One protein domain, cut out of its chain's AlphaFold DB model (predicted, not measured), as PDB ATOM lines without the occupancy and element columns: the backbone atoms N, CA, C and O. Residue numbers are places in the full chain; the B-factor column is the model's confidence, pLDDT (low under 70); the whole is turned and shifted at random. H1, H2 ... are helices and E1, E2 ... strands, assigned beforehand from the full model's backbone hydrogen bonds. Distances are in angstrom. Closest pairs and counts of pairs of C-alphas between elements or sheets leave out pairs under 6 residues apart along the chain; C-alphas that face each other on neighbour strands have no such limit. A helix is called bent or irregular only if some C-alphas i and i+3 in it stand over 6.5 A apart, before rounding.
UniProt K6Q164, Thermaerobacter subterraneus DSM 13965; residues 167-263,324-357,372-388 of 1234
ATOM      1  N   VAL A 167     117.453 179.764 134.379       82.56
ATOM      2  CA  VAL A 167     117.333 180.230 135.770       82.56
ATOM      3  C   VAL A 167     116.009 180.970 136.009       82.56
ATOM      4  O   VAL A 167     115.347 180.715 137.014       82.56
ATOM      5  N   GLU A 168     115.570 181.838 135.093       84.56
ATOM      6  CA  GLU A 168     114.261 182.510 135.179       84.56
ATOM      7  C   GLU A 168     113.089 181.518 135.141       84.56
ATOM      8  O   GLU A 168     112.197 181.590 135.988       84.56
ATOM      9  N   ARG A 169     113.104 180.547 134.218       82.19
ATOM     10  CA  ARG A 169     112.082 179.488 134.133       82.19
ATOM     11  C   ARG A 169     112.065 178.607 135.385       82.19
ATOM     12  O   ARG A 169     110.987 178.307 135.895       82.19
ATOM     13  N   ALA A 170     113.232 178.238 135.914       78.56
ATOM     14  CA  ALA A 170     113.344 177.468 137.152       78.56
ATOM     15  C   ALA A 170     112.784 178.249 138.357       78.56
ATOM     16  O   ALA A 170     112.011 177.707 139.146       78.56
ATOM     17  N   ARG A 171     113.086 179.552 138.454       80.94
ATOM     18  CA  ARG A 171     112.523 180.463 139.469       80.94
ATOM     19  C   ARG A 171     111.007 180.632 139.342       80.94
ATOM     20  O   ARG A 171     110.329 180.689 140.363       80.94
ATOM     21  N   ALA A 172     110.477 180.697 138.121       78.81
ATOM     22  CA  ALA A 172     109.044 180.834 137.864       78.81
ATOM     23  C   ALA A 172     108.244 179.552 138.165       78.81
ATOM     24  O   ALA A 172     107.082 179.642 138.555       78.81
ATOM     25  N   ALA A 173     108.851 178.373 137.994       69.50
ATOM     26  CA  ALA A 173     108.211 177.082 138.258       69.50
ATOM     27  C   ALA A 173     108.378 176.589 139.714       69.50
ATOM     28  O   ALA A 173     107.512 175.875 140.224       69.50
ATOM     29  N   GLY A 174     109.457 176.982 140.400       66.12
ATOM     30  CA  GLY A 174     109.703 176.646 141.806       66.12
ATOM     31  C   GLY A 174     109.838 175.139 142.066       66.12
ATOM     32  O   GLY A 174     110.302 174.379 141.219       66.12
ATOM     33  N   GLU A 175     109.409 174.684 143.247       57.72
ATOM     34  CA  GLU A 175     109.475 173.264 143.646       57.72
ATOM     35  C   GLU A 175     108.603 172.334 142.779       57.72
ATOM     36  O   GLU A 175     108.810 171.122 142.777       57.72
ATOM     37  N   ALA A 176     107.652 172.875 142.005       50.78
ATOM     38  CA  ALA A 176     106.705 172.088 141.211       50.78
ATOM     39  C   ALA A 176     107.344 171.331 140.028       50.78
ATOM     40  O   ALA A 176     106.676 170.500 139.414       50.78
ATOM     41  N   VAL A 177     108.614 171.609 139.709       54.75
ATOM     42  CA  VAL A 177     109.348 171.008 138.586       54.75
ATOM     43  C   VAL A 177     109.602 169.508 138.788       54.75
ATOM     44  O   VAL A 177     109.361 168.731 137.870       54.75
ATOM     45  N   LEU A 178     110.040 169.079 139.979       56.66
ATOM     46  CA  LEU A 178     110.455 167.689 140.229       56.66
ATOM     47  C   LEU A 178     109.300 166.764 140.654       56.66
ATOM     48  O   LEU A 178     109.432 165.970 141.590       56.66
ATOM     49  N   GLN A 179     108.174 166.780 139.934       49.84
ATOM     50  CA  GLN A 179     107.228 165.665 140.042       49.84
ATOM     51  C   GLN A 179     107.883 164.403 139.452       49.84
ATOM     52  O   GLN A 179     108.061 164.303 138.246       49.84
ATOM     53  N   GLN A 180     108.230 163.441 140.318       51.81
ATOM     54  CA  GLN A 180     108.963 162.186 140.021       51.81
ATOM     55  C   GLN A 180     110.500 162.318 139.847       51.81
ATOM     56  O   GLN A 180     111.200 161.316 139.667       51.81
ATOM     57  N   GLY A 181     111.059 163.519 140.034       53.34
ATOM     58  CA  GLY A 181     112.507 163.720 140.188       53.34
ATOM     59  C   GLY A 181     113.343 163.661 138.905       53.34
ATOM     60  O   GLY A 181     114.527 163.371 139.002       53.34
ATOM     61  N   GLN A 182     112.741 163.905 137.740       59.25
ATOM     62  CA  GLN A 182     113.443 164.159 136.472       59.25
ATOM     63  C   GLN A 182     113.453 165.667 136.181       59.25
ATOM     64  O   GLN A 182     112.523 166.367 136.594       59.25
ATOM     65  N   ASN A 183     114.447 166.168 135.441       67.62
ATOM     66  CA  ASN A 183     114.412 167.542 134.930       67.62
ATOM     67  C   ASN A 183     113.192 167.784 134.014       67.62
ATOM     68  O   ASN A 183     112.658 166.851 133.406       67.62
ATOM     69  N   PRO A 184     112.754 169.046 133.838       67.69
ATOM     70  CA  PRO A 184     111.725 169.364 132.859       67.69
ATOM     71  C   PRO A 184     112.298 169.231 131.441       67.69
ATOM     72  O   PRO A 184     113.441 169.605 131.204       67.69
ATOM     73  N   ALA A 185     111.485 168.816 130.467       67.50
ATOM     74  CA  ALA A 185     111.907 168.546 129.080       67.50
ATOM     75  C   ALA A 185     112.405 169.766 128.254       67.50
ATOM     76  O   ALA A 185     112.519 169.680 127.035       67.50
ATOM     77  N   TRP A 186     112.659 170.913 128.892       69.50
ATOM     78  CA  TRP A 186     113.347 172.079 128.313       69.50
ATOM     79  C   TRP A 186     114.740 172.326 128.920       69.50
ATOM     80  O   TRP A 186     115.452 173.218 128.456       69.50
ATOM     81  N   ALA A 187     115.112 171.574 129.958       69.88
ATOM     82  CA  ALA A 187     116.488 171.446 130.417       69.88
ATOM     83  C   ALA A 187     117.319 170.682 129.380       69.88
ATOM     84  O   ALA A 187     116.766 169.915 128.590       69.88
ATOM     85  N   ALA A 188     118.631 170.887 129.395       71.75
ATOM     86  CA  ALA A 188     119.557 170.142 128.552       71.75
ATOM     87  C   ALA A 188     120.337 169.083 129.339       71.75
ATOM     88  O   ALA A 188     120.113 168.867 130.534       71.75
ATOM     89  N   GLU A 189     121.266 168.437 128.640       75.75
ATOM     90  CA  GLU A 189     122.305 167.627 129.258       75.75
ATOM     91  C   GLU A 189     123.127 168.487 130.239       75.75
ATOM     92  O   GLU A 189     123.300 169.688 130.038       75.75
ATOM     93  N   GLY A 190     123.566 167.902 131.356       75.75
ATOM     94  CA  GLY A 190     124.342 168.608 132.384       75.75
ATOM     95  C   GLY A 190     123.573 169.574 133.301       75.75
ATOM     96  O   GLY A 190     124.085 169.876 134.379       75.75
ATOM     97  N   ASP A 191     122.355 170.013 132.963       80.56
ATOM     98  CA  ASP A 191     121.523 170.823 133.870       80.56
ATOM     99  C   ASP A 191     121.086 170.002 135.108       80.56
ATOM    100  O   ASP A 191     120.657 168.851 134.996       80.56
ATOM    101  N   VAL A 192     121.097 170.614 136.298       81.06
ATOM    102  CA  VAL A 192     120.587 170.039 137.558       81.06
ATOM    103  C   VAL A 192     119.770 171.067 138.338       81.06
ATOM    104  O   VAL A 192     120.259 172.138 138.711       81.06
ATOM    105  N   PHE A 193     118.516 170.712 138.626       80.31
ATOM    106  CA  PHE A 193     117.542 171.562 139.313       80.31
ATOM    107  C   PHE A 193     117.553 171.297 140.823       80.31
ATOM    108  O   PHE A 193     117.289 170.185 141.281       80.31
ATOM    109  N   LEU A 194     117.833 172.339 141.605       79.00
ATOM    110  CA  LEU A 194     118.020 172.262 143.052       79.00
ATOM    111  C   LEU A 194     116.763 172.754 143.789       79.00
ATOM    112  O   LEU A 194     116.597 173.947 144.072       79.00
ATOM    113  N   THR A 195     115.854 171.820 144.083       70.06
ATOM    114  CA  THR A 195     114.514 172.106 144.622       70.06
ATOM    115  C   THR A 195     114.384 171.960 146.134       70.06
ATOM    116  O   THR A 195     113.479 172.552 146.710       70.06
ATOM    117  N   GLY A 196     115.239 171.183 146.802       69.56
ATOM    118  CA  GLY A 196     115.174 171.029 148.256       69.56
ATOM    119  C   GLY A 196     116.009 172.091 148.962       69.56
ATOM    120  O   GLY A 196     117.218 172.106 148.777       69.56
ATOM    121  N   THR A 197     115.425 172.940 149.811       75.12
ATOM    122  CA  THR A 197     116.193 173.710 150.812       75.12
ATOM    123  C   THR A 197     116.227 172.955 152.135       75.12
ATOM    124  O   THR A 197     115.176 172.596 152.669       75.12
ATOM    125  N   ALA A 198     117.411 172.754 152.706       78.31
ATOM    126  CA  ALA A 198     117.577 172.160 154.030       78.31
ATOM    127  C   ALA A 198     118.694 172.870 154.805       78.31
ATOM    128  O   ALA A 198     119.519 173.570 154.226       78.31
ATOM    129  N   ARG A 199     118.736 172.716 156.132       83.50
ATOM    130  CA  ARG A 199     119.757 173.359 156.969       83.50
ATOM    131  C   ARG A 199     120.690 172.324 157.574       83.50
ATOM    132  O   ARG A 199     120.231 171.426 158.279       83.50
ATOM    133  N   ALA A 200     121.989 172.474 157.325       81.88
ATOM    134  CA  ALA A 200     123.015 171.618 157.897       81.88
ATOM    135  C   ALA A 200     122.953 171.654 159.432       81.88
ATOM    136  O   ALA A 200     122.790 172.718 160.038       81.88
ATOM    137  N   GLY A 201     123.087 170.488 160.065       80.25
ATOM    138  CA  GLY A 201     123.103 170.356 161.516       80.25
ATOM    139  C   GLY A 201     124.301 171.043 162.177       80.25
ATOM    140  O   GLY A 201     125.137 171.682 161.534       80.25
ATOM    141  N   ARG A 202     124.401 170.899 163.501       72.75
ATOM    142  CA  ARG A 202     125.625 171.269 164.226       72.75
ATOM    143  C   ARG A 202     126.745 170.297 163.851       72.75
ATOM    144  O   ARG A 202     126.474 169.111 163.674       72.75
ATOM    145  N   ALA A 203     127.978 170.792 163.776       68.88
ATOM    146  CA  ALA A 203     129.148 169.939 163.605       68.88
ATOM    147  C   ALA A 203     129.323 169.008 164.820       68.88
ATOM    148  O   ALA A 203     129.271 169.465 165.966       68.88
ATOM    149  N   GLY A 204     129.535 167.722 164.551       65.31
ATOM    150  CA  GLY A 204     130.228 166.798 165.447       65.31
ATOM    151  C   GLY A 204     131.720 166.739 165.105       65.31
ATOM    152  O   GLY A 204     132.201 167.525 164.288       65.31
ATOM    153  N   GLY A 205     132.450 165.789 165.698       58.31
ATOM    154  CA  GLY A 205     133.851 165.535 165.327       58.31
ATOM    155  C   GLY A 205     134.005 165.091 163.867       58.31
ATOM    156  O   GLY A 205     134.972 165.461 163.214       58.31
ATOM    157  N   ASP A 206     133.002 164.383 163.343       59.84
ATOM    158  CA  ASP A 206     133.041 163.732 162.030       59.84
ATOM    159  C   ASP A 206     132.400 164.557 160.896       59.84
ATOM    160  O   ASP A 206     132.210 164.031 159.801       59.84
ATOM    161  N   GLY A 207     132.022 165.821 161.129       78.38
ATOM    162  CA  GLY A 207     131.338 166.677 160.144       78.38
ATOM    163  C   GLY A 207     129.944 167.140 160.582       78.38
ATOM    164  O   GLY A 207     129.619 167.134 161.770       78.38
ATOM    165  N   ALA A 208     129.113 167.576 159.632       83.00
ATOM    166  CA  ALA A 208     127.766 168.095 159.890       83.00
ATOM    167  C   ALA A 208     126.687 167.204 159.255       83.00
ATOM    168  O   ALA A 208     126.720 166.936 158.061       83.00
ATOM    169  N   THR A 209     125.689 166.771 160.028       84.88
ATOM    170  CA  THR A 209     124.588 165.949 159.495       84.88
ATOM    171  C   THR A 209     123.451 166.815 158.963       84.88
ATOM    172  O   THR A 209     122.892 167.639 159.690       84.88
ATOM    173  N   LEU A 210     123.055 166.586 157.716       86.25
ATOM    174  CA  LEU A 210     121.823 167.086 157.120       86.25
ATOM    175  C   LEU A 210     120.705 166.043 157.263       86.25
ATOM    176  O   LEU A 210     120.958 164.840 157.198       86.25
ATOM    177  N   ARG A 211     119.455 166.493 157.409       83.19
ATOM    178  CA  ARG A 211     118.264 165.639 157.297       83.19
ATOM    179  C   ARG A 211     117.225 166.301 156.401       83.19
ATOM    180  O   ARG A 211     116.876 167.457 156.632       83.19
ATOM    181  N   TRP A 212     116.730 165.565 155.411       78.38
ATOM    182  CA  TRP A 212     115.733 166.039 154.450       78.38
ATOM    183  C   TRP A 212     114.763 164.899 154.110       78.38
ATOM    184  O   TRP A 212     115.115 163.938 153.430       78.38
ATOM    185  N   GLY A 213     113.547 164.957 154.660       79.25
ATOM    186  CA  GLY A 213     112.632 163.812 154.648       79.25
ATOM    187  C   GLY A 213     113.252 162.600 155.355       79.25
ATOM    188  O   GLY A 213     113.649 162.699 156.516       79.25
ATOM    189  N   ASN A 214     113.361 161.478 154.638       78.69
ATOM    190  CA  ASN A 214     114.045 160.266 155.110       78.69
ATOM    191  C   ASN A 214     115.555 160.253 154.791       78.69
ATOM    192  O   ASN A 214     116.258 159.362 155.261       78.69
ATOM    193  N   LEU A 215     116.052 161.205 153.993       79.38
ATOM    194  CA  LEU A 215     117.460 161.293 153.610       79.38
ATOM    195  C   LEU A 215     118.281 161.846 154.783       79.38
ATOM    196  O   LEU A 215     117.935 162.887 155.353       79.38
ATOM    197  N   GLN A 216     119.383 161.178 155.124       85.94
ATOM    198  CA  GLN A 216     120.379 161.680 156.067       85.94
ATOM    199  C   GLN A 216     121.731 161.728 155.357       85.94
ATOM    200  O   GLN A 216     122.285 160.682 155.051       85.94
ATOM    201  N   VAL A 217     122.234 162.937 155.113       86.69
ATOM    202  CA  VAL A 217     123.469 163.186 154.350       86.69
ATOM    203  C   VAL A 217     124.528 163.718 155.309       86.69
ATOM    204  O   VAL A 217     124.221 164.551 156.171       86.69
ATOM    205  N   ARG A 218     125.768 163.253 155.191       88.88
ATOM    206  CA  ARG A 218     126.915 163.792 155.928       88.88
ATOM    207  C   ARG A 218     127.592 164.853 155.059       88.88
ATOM    208  O   ARG A 218     127.842 164.635 153.885       88.88
ATOM    209  N   LEU A 219     127.804 166.039 155.626       86.81
ATOM    210  CA  LEU A 219     128.377 167.212 154.961       86.81
ATOM    211  C   LEU A 219     129.699 167.610 155.642       86.81
ATOM    212  O   LEU A 219     129.886 167.311 156.832       86.81
ATOM    213  N   PRO A 220     130.583 168.364 154.961       83.62
ATOM    214  CA  PRO A 220     131.812 168.872 155.560       83.62
ATOM    215  C   PRO A 220     131.549 169.701 156.824       83.62
ATOM    216  O   PRO A 220     130.555 170.424 156.924       83.62
ATOM    217  N   ALA A 221     132.479 169.677 157.783       81.81
ATOM    218  CA  ALA A 221     132.336 170.421 159.040       81.81
ATOM    219  C   ALA A 221     132.124 171.939 158.839       81.81
ATOM    220  O   ALA A 221     131.420 172.572 159.628       81.81
ATOM    221  N   TRP A 222     132.675 172.520 157.763       81.75
ATOM    222  CA  TRP A 222     132.503 173.938 157.423       81.75
ATOM    223  C   TRP A 222     131.072 174.304 156.995       81.75
ATOM    224  O   TRP A 222     130.694 175.470 157.094       81.75
ATOM    225  N   ALA A 223     130.254 173.333 156.573       78.88
ATOM    226  CA  ALA A 223     128.865 173.563 156.184       78.88
ATOM    227  C   ALA A 223     127.916 173.743 157.387       78.88
ATOM    228  O   ALA A 223     126.788 174.202 157.207       78.88
ATOM    229  N   ALA A 224     128.338 173.397 158.609       81.81
ATOM    230  CA  ALA A 224     127.477 173.334 159.792       81.81
ATOM    231  C   ALA A 224     126.645 174.608 160.037       81.81
ATOM    232  O   ALA A 224     127.166 175.720 160.109       81.81
ATOM    233  N   GLY A 225     125.329 174.450 160.212       79.69
ATOM    234  CA  GLY A 225     124.396 175.560 160.426       79.69
ATOM    235  C   GLY A 225     124.082 176.421 159.193       79.69
ATOM    236  O   GLY A 225     123.242 177.324 159.312       79.69
ATOM    237  N   THR A 226     124.692 176.150 158.035       82.56
ATOM    238  CA  THR A 226     124.407 176.804 156.745       82.56
ATOM    239  C   THR A 226     123.125 176.241 156.123       82.56
ATOM    240  O   THR A 226     122.753 175.089 156.356       82.56
ATOM    241  N   GLU A 227     122.413 177.064 155.358       84.31
ATOM    242  CA  GLU A 227     121.308 176.625 154.500       84.31
ATOM    243  C   GLU A 227     121.887 176.104 153.181       84.31
ATOM    244  O   GLU A 227     122.683 176.796 152.556       84.31
ATOM    245  N   VAL A 228     121.526 174.890 152.782       85.62
ATOM    246  CA  VAL A 228     122.037 174.208 151.586       85.62
ATOM    247  C   VAL A 228     120.882 173.840 150.664       85.62
ATOM    248  O   VAL A 228     119.737 173.694 151.107       85.62
ATOM    249  N   ARG A 229     121.183 173.686 149.376       85.31
ATOM    250  CA  ARG A 229     120.211 173.300 148.353       85.31
ATOM    251  C   ARG A 229     120.548 171.944 147.757       85.31
ATOM    252  O   ARG A 229     121.722 171.656 147.564       85.31
ATOM    253  N   LEU A 230     119.529 171.138 147.475       84.75
ATOM    254  CA  LEU A 230     119.658 169.766 146.991       84.75
ATOM    255  C   LEU A 230     118.867 169.545 145.703       84.75
ATOM    256  O   LEU A 230     117.741 170.033 145.565       84.75
ATOM    257  N   GLY A 231     119.438 168.740 144.817       81.94
ATOM    258  CA  GLY A 231     118.797 168.169 143.639       81.94
ATOM    259  C   GLY A 231     119.493 166.874 143.236       81.94
ATOM    260  O   GLY A 231     120.294 166.332 143.998       81.94
ATOM    261  N   TRP A 232     119.179 166.378 142.044       79.44
ATOM    262  CA  TRP A 232     119.674 165.094 141.549       79.44
ATOM    263  C   TRP A 232     120.178 165.237 140.116       79.44
ATOM    264  O   TRP A 232     119.527 165.883 139.293       79.44
ATOM    265  N   LEU A 233     121.316 164.615 139.829       79.06
ATOM    266  CA  LEU A 233     121.770 164.336 138.471       79.06
ATOM    267  C   LEU A 233     121.263 162.938 138.096       79.06
ATOM    268  O   LEU A 233     121.501 161.992 138.850       79.06
ATOM    269  N   ASP A 234     120.543 162.801 136.978       66.75
ATOM    270  CA  ASP A 234     120.024 161.504 136.534       66.75
ATOM    271  C   ASP A 234     120.089 161.273 135.019       66.75
ATOM    272  O   ASP A 234     120.276 162.183 134.213       66.75
ATOM    273  N   GLU A 235     119.938 160.001 134.659       53.75
ATOM    274  CA  GLU A 235     119.945 159.465 133.296       53.75
ATOM    275  C   GLU A 235     118.931 160.134 132.349       53.75
ATOM    276  O   GLU A 235     119.189 160.246 131.151       53.75
ATOM    277  N   ALA A 236     117.792 160.635 132.845       46.44
ATOM    278  CA  ALA A 236     116.801 161.285 131.988       46.44
ATOM    279  C   ALA A 236     117.315 162.624 131.435       46.44
ATOM    280  O   ALA A 236     116.913 163.025 130.341       46.44
ATOM    281  N   ASN A 237     118.258 163.264 132.135       51.84
ATOM    282  CA  ASN A 237     118.953 164.468 131.672       51.84
ATOM    283  C   ASN A 237     119.930 164.162 130.514       51.84
ATOM    284  O   ASN A 237     120.224 165.046 129.718       51.84
ATOM    285  N   VAL A 238     120.383 162.909 130.373       49.81
ATOM    286  CA  VAL A 238     121.195 162.404 129.237       49.81
ATOM    287  C   VAL A 238     120.305 162.066 128.014       49.81
ATOM    288  O   VAL A 238     120.762 161.851 126.888       49.81
ATOM    289  N   GLY A 239     118.983 162.092 128.212       42.56
ATOM    290  CA  GLY A 239     117.962 161.962 127.179       42.56
ATOM    291  C   GLY A 239     117.719 160.522 126.698       42.56
ATOM    292  O   GLY A 239     118.548 159.630 126.876       42.56
ATOM    293  N   PRO A 240     116.592 160.271 126.005       32.25
ATOM    294  CA  PRO A 240     116.135 158.919 125.678       32.25
ATOM    295  C   PRO A 240     117.080 158.165 124.723       32.25
ATOM    296  O   PRO A 240     117.067 158.402 123.514       32.25
ATOM    297  N   GLY A 241     117.858 157.221 125.264       41.66
ATOM    298  CA  GLY A 241     118.699 156.291 124.498       41.66
ATOM    299  C   GLY A 241     120.132 156.765 124.226       41.66
ATOM    300  O   GLY A 241     120.634 156.564 123.124       41.66
ATOM    301  N   GLY A 242     120.773 157.454 125.175       38.75
ATOM    302  CA  GLY A 242     122.236 157.616 125.186       38.75
ATOM    303  C   GLY A 242     122.955 156.460 125.902       38.75
ATOM    304  O   GLY A 242     122.310 155.604 126.506       38.75
ATOM    305  N   THR A 243     124.289 156.466 125.870       47.19
ATOM    306  CA  THR A 243     125.096 155.905 126.964       47.19
ATOM    307  C   THR A 243     124.787 156.683 128.242       47.19
ATOM    308  O   THR A 243     124.674 157.906 128.199       47.19
ATOM    309  N   ASP A 244     124.626 155.993 129.370       55.62
ATOM    310  CA  ASP A 244     124.528 156.650 130.677       55.62
ATOM    311  C   ASP A 244     125.883 157.255 131.103       55.62
ATOM    312  O   ASP A 244     126.914 157.043 130.462       55.62
ATOM    313  N   LEU A 245     125.889 158.014 132.203       60.34
ATOM    314  CA  LEU A 245     127.100 158.628 132.770       60.34
ATOM    315  C   LEU A 245     128.154 157.604 133.242       60.34
ATOM    316  O   LEU A 245     129.287 157.995 133.516       60.34
ATOM    317  N   ASN A 246     127.803 156.316 133.289       52.78
ATOM    318  CA  ASN A 246     128.675 155.184 133.595       52.78
ATOM    319  C   ASN A 246     128.988 154.331 132.341       52.78
ATOM    320  O   ASN A 246     129.515 153.228 132.467       52.78
ATOM    321  N   GLY A 247     128.651 154.808 131.134       51.03
ATOM    322  CA  GLY A 247     128.955 154.179 129.844       51.03
ATOM    323  C   GLY A 247     128.187 152.894 129.500       51.03
ATOM    324  O   GLY A 247     128.420 152.336 128.429       51.03
ATOM    325  N   ASN A 248     127.280 152.405 130.354       46.09
ATOM    326  CA  ASN A 248     126.800 151.013 130.295       46.09
ATOM    327  C   ASN A 248     125.467 150.798 129.546       46.09
ATOM    328  O   ASN A 248     125.163 149.678 129.129       46.09
ATOM    329  N   GLY A 249     124.680 151.852 129.329       42.78
ATOM    330  CA  GLY A 249     123.404 151.805 128.609       42.78
ATOM    331  C   GLY A 249     122.288 151.067 129.360       42.78
ATOM    332  O   GLY A 249     121.417 150.467 128.723       42.78
ATOM    333  N   THR A 250     122.308 151.066 130.697       37.88
ATOM    334  CA  THR A 250     121.333 150.331 131.523       37.88
ATOM    335  C   THR A 250     120.718 151.200 132.608       37.88
ATOM    336  O   THR A 250     121.414 151.701 133.484       37.88
ATOM    337  N   ALA A 251     119.389 151.304 132.596       37.91
ATOM    338  CA  ALA A 251     118.700 152.305 133.392       37.91
ATOM    339  C   ALA A 251     118.746 152.064 134.912       37.91
ATOM    340  O   ALA A 251     117.990 151.220 135.416       37.91
ATOM    341  N   ARG A 252     119.593 152.838 135.615       52.59
ATOM    342  CA  ARG A 252     119.426 153.418 136.972       52.59
ATOM    343  C   ARG A 252     120.766 153.873 137.563       52.59
ATOM    344  O   ARG A 252     121.444 153.077 138.200       52.59
ATOM    345  N   ASP A 253     121.005 155.178 137.536       57.62
ATOM    346  CA  ASP A 253     121.844 155.867 138.521       57.62
ATOM    347  C   ASP A 253     121.254 157.253 138.835       57.62
ATOM    348  O   ASP A 253     120.624 157.885 137.978       57.62
ATOM    349  N   ARG A 254     121.402 157.704 140.088       70.75
ATOM    350  CA  ARG A 254     120.935 159.014 140.577       70.75
ATOM    351  C   ARG A 254     121.892 159.558 141.632       70.75
ATOM    352  O   ARG A 254     121.803 159.181 142.797       70.75
ATOM    353  N   TRP A 255     122.753 160.485 141.232       79.62
ATOM    354  CA  TRP A 255     123.723 161.117 142.126       79.62
ATOM    355  C   TRP A 255     123.108 162.340 142.807       79.62
ATOM    356  O   TRP A 255     122.464 163.177 142.159       79.62
ATOM    357  N   LEU A 256     123.296 162.454 144.122       84.25
ATOM    358  CA  LEU A 256     122.836 163.607 144.887       84.25
ATOM    359  C   LEU A 256     123.761 164.802 144.623       84.25
ATOM    360  O   LEU A 256     124.977 164.698 144.764       84.25
ATOM    361  N   VAL A 257     123.186 165.957 144.291       87.94
ATOM    362  CA  VAL A 257     123.928 167.212 144.098       87.94
ATOM    363  C   VAL A 257     123.532 168.198 145.187       87.94
ATOM    364  O   VAL A 257     122.347 168.488 145.370       87.94
ATOM    365  N   VAL A 258     124.523 168.740 145.900       87.81
ATOM    366  CA  VAL A 258     124.320 169.730 146.969       87.81
ATOM    367  C   VAL A 258     125.092 171.007 146.666       87.81
ATOM    368  O   VAL A 258     126.291 170.974 146.400       87.81
ATOM    369  N   ALA A 259     124.404 172.148 146.742       87.06
ATOM    370  CA  ALA A 259     124.989 173.467 146.543       87.06
ATOM    371  C   ALA A 259     124.896 174.347 147.797       87.06
ATOM    372  O   ALA A 259     123.902 174.334 148.534       87.06
ATOM    373  N   TYR A 260     125.931 175.159 148.001       82.31
ATOM    374  CA  TYR A 260     126.131 175.990 149.184       82.31
ATOM    375  C   TYR A 260     126.143 177.482 148.807       82.31
ATOM    376  O   TYR A 260     126.916 177.877 147.929       82.31
ATOM    377  N   PRO A 261     125.338 178.342 149.460       71.25
ATOM    378  CA  PRO A 261     125.257 179.764 149.139       71.25
ATOM    379  C   PRO A 261     126.565 180.479 149.497       71.25
ATOM    380  O   PRO A 261     126.892 180.674 150.670       71.25
ATOM    381  N   TRP A 262     127.313 180.887 148.475       61.06
ATOM    382  CA  TRP A 262     128.611 181.531 148.649       61.06
ATOM    383  C   TRP A 262     128.483 183.006 149.063       61.06
ATOM    384  O   TRP A 262     127.571 183.722 148.644       61.06
ATOM    385  N   ARG A 263     129.419 183.477 149.897       52.50
ATOM    386  CA  ARG A 263     129.524 184.877 150.342       52.50
ATOM    387  C   ARG A 263     130.984 185.331 150.432       52.50
ATOM    388  O   ARG A 263     131.499 185.472 151.538       52.50
ATOM    389  N   PRO A 324     127.483 179.444 143.715       71.00
ATOM    390  CA  PRO A 324     127.547 178.569 144.876       71.00
ATOM    391  C   PRO A 324     128.702 177.564 144.749       71.00
ATOM    392  O   PRO A 324     129.082 177.184 143.641       71.00
ATOM    393  N   ALA A 325     129.208 177.090 145.887       80.81
ATOM    394  CA  ALA A 325     130.032 175.880 145.905       80.81
ATOM    395  C   ALA A 325     129.129 174.669 145.630       80.81
ATOM    396  O   ALA A 325     127.985 174.671 146.093       80.81
ATOM    397  N   VAL A 326     129.617 173.643 144.936       86.81
ATOM    398  CA  VAL A 326     128.829 172.440 144.611       86.81
ATOM    399  C   VAL A 326     129.596 171.182 145.019       86.81
ATOM    400  O   VAL A 326     130.808 171.127 144.867       86.81
ATOM    401  N   GLN A 327     128.907 170.171 145.535       88.69
ATOM    402  CA  GLN A 327     129.435 168.816 145.716       88.69
ATOM    403  C   GLN A 327     128.455 167.806 145.109       88.69
ATOM    404  O   GLN A 327     127.249 168.068 145.045       88.69
ATOM    405  N   ILE A 328     128.986 166.669 144.670       87.06
ATOM    406  CA  ILE A 328     128.228 165.531 144.145       87.06
ATOM    407  C   ILE A 328     128.563 164.321 145.017       87.06
ATOM    408  O   ILE A 328     129.701 164.182 145.441       87.06
ATOM    409  N   ASP A 329     127.566 163.491 145.287       83.19
ATOM    410  CA  ASP A 329     127.662 162.221 146.008       83.19
ATOM    411  C   ASP A 329     128.057 161.122 145.011       83.19
ATOM    412  O   ASP A 329     127.186 160.563 144.343       83.19
ATOM    413  N   SER A 330     129.360 160.916 144.782       74.50
ATOM    414  CA  SER A 330     129.847 160.240 143.569       74.50
ATOM    415  C   SER A 330     129.859 158.711 143.628       74.50
ATOM    416  O   SER A 330     129.668 158.075 142.588       74.50
ATOM    417  N   ASP A 331     130.017 158.133 144.822       72.44
ATOM    418  CA  ASP A 331     129.934 156.690 145.101       72.44
ATOM    419  C   ASP A 331     128.572 156.257 145.693       72.44
ATOM    420  O   ASP A 331     128.333 155.066 145.908       72.44
ATOM    421  N   GLN A 332     127.658 157.221 145.872       76.38
ATOM    422  CA  GLN A 332     126.285 157.072 146.370       76.38
ATOM    423  C   GLN A 332     126.157 156.628 147.850       76.38
ATOM    424  O   GLN A 332     125.124 156.062 148.230       76.38
ATOM    425  N   ASP A 333     127.155 156.875 148.713       82.75
ATOM    426  CA  ASP A 333     127.079 156.538 150.150       82.75
ATOM    427  C   ASP A 333     126.365 157.599 151.039       82.75
ATOM    428  O   ASP A 333     126.042 157.311 152.199       82.75
ATOM    429  N   LEU A 334     126.037 158.782 150.489       85.50
ATOM    430  CA  LEU A 334     125.478 159.976 151.154       85.50
ATOM    431  C   LEU A 334     126.472 160.771 152.031       85.50
ATOM    432  O   LEU A 334     126.052 161.459 152.979       85.50
ATOM    433  N   ASN A 335     127.773 160.723 151.739       86.31
ATOM    434  CA  ASN A 335     128.849 161.277 152.564       86.31
ATOM    435  C   ASN A 335     129.721 162.317 151.845       86.31
ATOM    436  O   ASN A 335     130.928 162.172 151.657       86.31
ATOM    437  N   LEU A 336     129.127 163.479 151.590       85.94
ATOM    438  CA  LEU A 336     129.786 164.649 151.006       85.94
ATOM    439  C   LEU A 336     130.926 165.261 151.860       85.94
ATOM    440  O   LEU A 336     131.350 166.384 151.593       85.94
ATOM    441  N   ALA A 337     131.412 164.602 152.918       83.19
ATOM    442  CA  ALA A 337     132.510 165.099 153.750       83.19
ATOM    443  C   ALA A 337     133.898 164.864 153.121       83.19
ATOM    444  O   ALA A 337     134.758 165.739 153.240       83.19
ATOM    445  N   GLU A 338     134.096 163.735 152.440       81.19
ATOM    446  CA  GLU A 338     135.276 163.430 151.616       81.19
ATOM    447  C   GLU A 338     135.189 164.012 150.192       81.19
ATOM    448  O   GLU A 338     136.209 164.121 149.509       81.19
ATOM    449  N   GLU A 339     133.997 164.432 149.759       82.69
ATOM    450  CA  GLU A 339     133.739 164.793 148.366       82.69
ATOM    451  C   GLU A 339     134.346 166.110 147.883       82.69
ATOM    452  O   GLU A 339     134.433 167.115 148.600       82.69
ATOM    453  N   THR A 340     134.696 166.132 146.597       83.31
ATOM    454  CA  THR A 340     135.389 167.272 145.987       83.31
ATOM    455  C   THR A 340     134.460 168.477 145.825       83.31
ATOM    456  O   THR A 340     133.407 168.402 145.194       83.31
ATOM    457  N   VAL A 341     134.863 169.628 146.380       81.56
ATOM    458  CA  VAL A 341     134.108 170.887 146.274       81.56
ATOM    459  C   VAL A 341     134.373 171.545 144.918       81.56
ATOM    460  O   VAL A 341     135.427 172.143 144.697       81.56
ATOM    461  N   LEU A 342     133.393 171.443 144.028       82.00
ATOM    462  CA  LEU A 342     133.393 171.983 142.676       82.00
ATOM    463  C   LEU A 342     133.045 173.473 142.636       82.00
ATOM    464  O   LEU A 342     132.233 173.987 143.413       82.00
ATOM    465  N   TRP A 343     133.632 174.134 141.642       74.94
ATOM    466  CA  TRP A 343     133.451 175.543 141.295       74.94
ATOM    467  C   TRP A 343     133.476 175.677 139.761       74.94
ATOM    468  O   TRP A 343     134.028 174.791 139.104       74.94
ATOM    469  N   PRO A 344     132.921 176.750 139.163       68.62
ATOM    470  CA  PRO A 344     132.951 176.928 137.710       68.62
ATOM    471  C   PRO A 344     134.381 176.917 137.139       68.62
ATOM    472  O   PRO A 344     135.260 177.609 137.664       68.62
ATOM    473  N   LEU A 345     134.623 176.140 136.072       64.12
ATOM    474  CA  LEU A 345     135.989 175.756 135.669       64.12
ATOM    475  C   LEU A 345     136.910 176.936 135.316       64.12
ATOM    476  O   LEU A 345     138.116 176.830 135.523       64.12
ATOM    477  N   ALA A 346     136.370 178.073 134.869       53.41
ATOM    478  CA  ALA A 346     137.130 179.274 134.495       53.41
ATOM    479  C   ALA A 346     138.057 179.846 135.601       53.41
ATOM    480  O   ALA A 346     138.883 180.714 135.325       53.41
ATOM    481  N   ALA A 347     137.948 179.368 136.849       39.84
ATOM    482  CA  ALA A 347     138.864 179.679 137.952       39.84
ATOM    483  C   ALA A 347     139.982 178.631 138.186       39.84
ATOM    484  O   ALA A 347     140.730 178.756 139.154       39.84
ATOM    485  N   GLY A 348     140.090 177.589 137.352       53.75
ATOM    486  CA  GLY A 348     140.909 176.402 137.635       53.75
ATOM    487  C   GLY A 348     140.272 175.488 138.690       53.75
ATOM    488  O   GLY A 348     140.969 174.964 139.557       53.75
ATOM    489  N   GLY A 349     138.938 175.362 138.662       62.06
ATOM    490  CA  GLY A 349     138.184 174.528 139.602       62.06
ATOM    491  C   GLY A 349     138.552 173.036 139.509       62.06
ATOM    492  O   GLY A 349     138.945 172.573 138.437       62.06
ATOM    493  N   PRO A 350     138.440 172.269 140.609       67.69
ATOM    494  CA  PRO A 350     138.715 170.837 140.594       67.69
ATOM    495  C   PRO A 350     137.617 170.063 139.847       67.69
ATOM    496  O   PRO A 350     136.499 170.553 139.681       67.69
ATOM    497  N   VAL A 351     137.943 168.838 139.430       75.50
ATOM    498  CA  VAL A 351     137.008 167.891 138.800       75.50
ATOM    499  C   VAL A 351     136.396 166.952 139.842       75.50
ATOM    500  O   VAL A 351     137.063 166.595 140.812       75.50
ATOM    501  N   ALA A 352     135.158 166.512 139.620       75.88
ATOM    502  CA  ALA A 352     134.598 165.323 140.270       75.88
ATOM    503  C   ALA A 352     134.653 164.138 139.302       75.88
ATOM    504  O   ALA A 352     134.739 164.335 138.090       75.88
ATOM    505  N   TRP A 353     134.557 162.925 139.837       74.94
ATOM    506  CA  TRP A 353     134.527 161.668 139.091       74.94
ATOM    507  C   TRP A 353     133.312 160.873 139.550       74.94
ATOM    508  O   TRP A 353     133.213 160.625 140.742       74.94
ATOM    509  N   LEU A 354     132.401 160.478 138.659       71.00
ATOM    510  CA  LEU A 354     131.308 159.567 139.029       71.00
ATOM    511  C   LEU A 354     131.812 158.127 138.971       71.00
ATOM    512  O   LEU A 354     132.346 157.714 137.942       71.00
ATOM    513  N   ALA A 355     131.654 157.376 140.060       61.81
ATOM    514  CA  ALA A 355     132.072 155.982 140.105       61.81
ATOM    515  C   ALA A 355     131.088 155.085 139.319       61.81
ATOM    516  O   ALA A 355     129.870 155.243 139.473       61.81
ATOM    517  N   PRO A 356     131.577 154.100 138.537       54.47
ATOM    518  CA  PRO A 356     130.723 153.080 137.935       54.47
ATOM    519  C   PRO A 356     129.918 152.320 138.997       54.47
ATOM    520  O   PRO A 356     130.471 151.887 140.010       54.47
ATOM    521  N   ALA A 357     128.616 152.132 138.760       48.88
ATOM    522  CA  ALA A 357     127.683 151.549 139.725       48.88
ATOM    523  C   ALA A 357     128.092 150.141 140.208       48.88
ATOM    524  O   ALA A 357     127.858 149.127 139.544       48.88
ATOM    525  N   THR A 372     133.291 158.796 134.794       77.94
ATOM    526  CA  THR A 372     133.136 160.037 134.008       77.94
ATOM    527  C   THR A 372     133.520 161.256 134.849       77.94
ATOM    528  O   THR A 372     132.987 161.452 135.943       77.94
ATOM    529  N   ALA A 373     134.415 162.105 134.332       82.44
ATOM    530  CA  ALA A 373     134.807 163.358 134.980       82.44
ATOM    531  C   ALA A 373     133.836 164.514 134.675       82.44
ATOM    532  O   ALA A 373     133.487 164.750 133.516       82.44
ATOM    533  N   LEU A 374     133.446 165.270 135.708       84.25
ATOM    534  CA  LEU A 374     132.569 166.445 135.610       84.25
ATOM    535  C   LEU A 374     133.242 167.712 136.144       84.25
ATOM    536  O   LEU A 374     133.961 167.700 137.146       84.25
ATOM    537  N   VAL A 375     132.888 168.834 135.520       85.88
ATOM    538  CA  VAL A 375     133.151 170.204 135.985       85.88
ATOM    539  C   VAL A 375     131.859 171.010 136.021       85.88
ATOM    540  O   VAL A 375     130.935 170.729 135.261       85.88
ATOM    541  N   VAL A 376     131.783 172.045 136.860       86.31
ATOM    542  CA  VAL A 376     130.702 173.041 136.761       86.31
ATOM    543  C   VAL A 376     131.025 173.994 135.604       86.31
ATOM    544  O   VAL A 376     132.113 174.568 135.558       86.31
ATOM    545  N   THR A 377     130.077 174.188 134.688       85.25
ATOM    546  CA  THR A 377     130.181 175.147 133.571       85.25
ATOM    547  C   THR A 377     129.425 176.442 133.878       85.25
ATOM    548  O   THR A 377     129.896 177.531 133.559       85.25
ATOM    549  N   ALA A 378     128.287 176.355 134.576       83.38
ATOM    550  CA  ALA A 378     127.550 177.509 135.090       83.38
ATOM    551  C   ALA A 378     126.784 177.163 136.376       83.38
ATOM    552  O   ALA A 378     126.419 176.014 136.606       83.38
ATOM    553  N   ALA A 379     126.496 178.158 137.216       82.38
ATOM    554  CA  ALA A 379     125.636 177.986 138.385       82.38
ATOM    555  C   ALA A 379     124.886 179.284 138.713       82.38
ATOM    556  O   ALA A 379     125.442 180.376 138.620       82.38
ATOM    557  N   ASP A 380     123.617 179.169 139.104       81.12
ATOM    558  CA  ASP A 380     122.804 180.290 139.581       81.12
ATOM    559  C   ASP A 380     123.346 180.811 140.926       81.12
ATOM    560  O   ASP A 380     123.413 180.028 141.875       81.12
ATOM    561  N   PRO A 381     123.634 182.116 141.095       69.94
ATOM    562  CA  PRO A 381     123.950 182.698 142.403       69.94
ATOM    563  C   PRO A 381     122.839 182.526 143.459       69.94
ATOM    564  O   PRO A 381     123.114 182.581 144.655       69.94
ATOM    565  N   GLY A 382     121.585 182.306 143.040       68.31
ATOM    566  CA  GLY A 382     120.474 181.902 143.915       68.31
ATOM    567  C   GLY A 382     120.447 180.408 144.277       68.31
ATOM    568  O   GLY A 382     119.642 179.997 145.115       68.31
ATOM    569  N   GLY A 383     121.319 179.604 143.665       67.94
ATOM    570  CA  GLY A 383     121.468 178.171 143.889       67.94
ATOM    571  C   GLY A 383     120.320 177.307 143.369       67.94
ATOM    572  O   GLY A 383     120.149 176.214 143.885       67.94
ATOM    573  N   ILE A 384     119.501 177.769 142.415       74.50
ATOM    574  CA  ILE A 384     118.340 177.003 141.911       74.50
ATOM    575  C   ILE A 384     118.708 176.059 140.755       74.50
ATOM    576  O   ILE A 384     118.074 175.019 140.589       74.50
ATOM    577  N   LEU A 385     119.729 176.404 139.970       82.25
ATOM    578  CA  LEU A 385     120.175 175.645 138.801       82.25
ATOM    579  C   LEU A 385     121.706 175.586 138.778       82.25
ATOM    580  O   LEU A 385     122.368 176.615 138.931       82.25
ATOM    581  N   VAL A 386     122.256 174.396 138.558       84.69
ATOM    582  CA  VAL A 386     123.675 174.162 138.244       84.69
ATOM    583  C   VAL A 386     123.738 173.522 136.862       84.69
ATOM    584  O   VAL A 386     122.836 172.775 136.500       84.69
ATOM    585  N   ASN A 387     124.775 173.828 136.089       85.94
ATOM    586  CA  ASN A 387     125.067 173.189 134.814       85.94
ATOM    587  C   ASN A 387     126.476 172.594 134.862       85.94
ATOM    588  O   ASN A 387     127.428 173.271 135.265       85.94
ATOM    589  N   PHE A 388     126.598 171.337 134.455       85.69
ATOM    590  CA  PHE A 388     127.859 170.607 134.400       85.69
ATOM    591  C   PHE A 388     128.424 170.544 132.972       85.69
ATOM    592  O   PHE A 388     127.809 171.017 132.019       85.69
TER     593      PHE A 388
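AT A GLANCE: This is residues 167 to 263, 324 to 357 and 372 to 388 of the 1234 residues of a protein of Thermaerobacter subterraneus DSM 13965 (UniProt K6Q164). A seven-strand antiparallel sheet, E6-E5-E4-E1-E9-E8-E7, is curled like part of a barrel that stays open between E6 and E7; it is a folded sheet, one sheet bent back on itself, with E6 E5 E4 facing E9 E8 E7 and E1 as hinge. H1 packs on the outside at E1, the E2-E3 hairpin sits at one end, and H2 with the unnamed residues 239 to 253 lies at the other. The 148 printed residues run H1 E1 E2 E3 E4 H2 E5 E6 E7 E8 E9, mixed helices and strands, with under half in these elements. The whole is compact, radius of gyration of the C-alphas 14.7 A, spans 44 by 36 by 35 A.

HOW THE PARTS SIT: Begin at H1, residues 167 to 178; it is on the strongly twisted sheet of E6, residues 325 to 328, E5, 254 to 260, E4, 227 to 234, E1, 191 to 199, E9, 385 to 388, E8, 372 to 379, and E7, 352 to 354. Its height over the sheet is 9.6 A, and its closest C-alphas to E1 are Glu 175 and Thr 195, 5.3 A. H1 is irregular, C-alphas 172 and 175 being 9.5 A apart, and 4 of its 8 O i to N i+4 pairs are within hydrogen-bond range. Look next at residue 196, where E1 bends by 54 degrees: before it N 192 and O 386 of E9 are 2.8 A apart, beyond it N 198 and O 228 of E4 3.0 A. The hairpin of E2, residues 207 to 212, and E3, residues 215 to 219, has N 210 and O 217 at 2.8 A; the closest C-alphas of E2 and E1 are Trp 212 and Ala 198, 6.4 A. H2, residues 235 to 238, only grazes the sheet and is too short for an O i to N i+4 pair. Then find N 257 and O 231, 2.9 A, for E5 and E4; N 327 and O 258, 2.9 A, for E6 and E5; N 374 and O 352, 2.9 A, for E8 and E7; and N 387 and O 378, 2.8 A, for the hairpin E8 and E9.

IN THESE COORDINATES: Find C-alpha 167 at (117.333, 180.230, 135.770); H1 runs 15.0 A from there. E1 begins at (121.523, 170.823, 133.870) and spans 23.3 A, E4 23.5 A, E8 19.9 A, E5 19.7 A and E2 16.6 A. E9 ends at C-alpha 388, (127.859, 170.607, 134.400).

THE WHOLE: The two C-alphas farthest apart, Gly 205 and Gly 241, are 44.5 A apart. Residues 264 to 323 and 358 to 371 are not printed, with C-alpha gaps of 8.6 A and 11.6 A. The links H1 to E1, H2 to E5 and E6 to E7 are long. Mean pLDDT of the printed part is 71.9; 55 residues are under 70, among them 173 to 187 and 234 to 253.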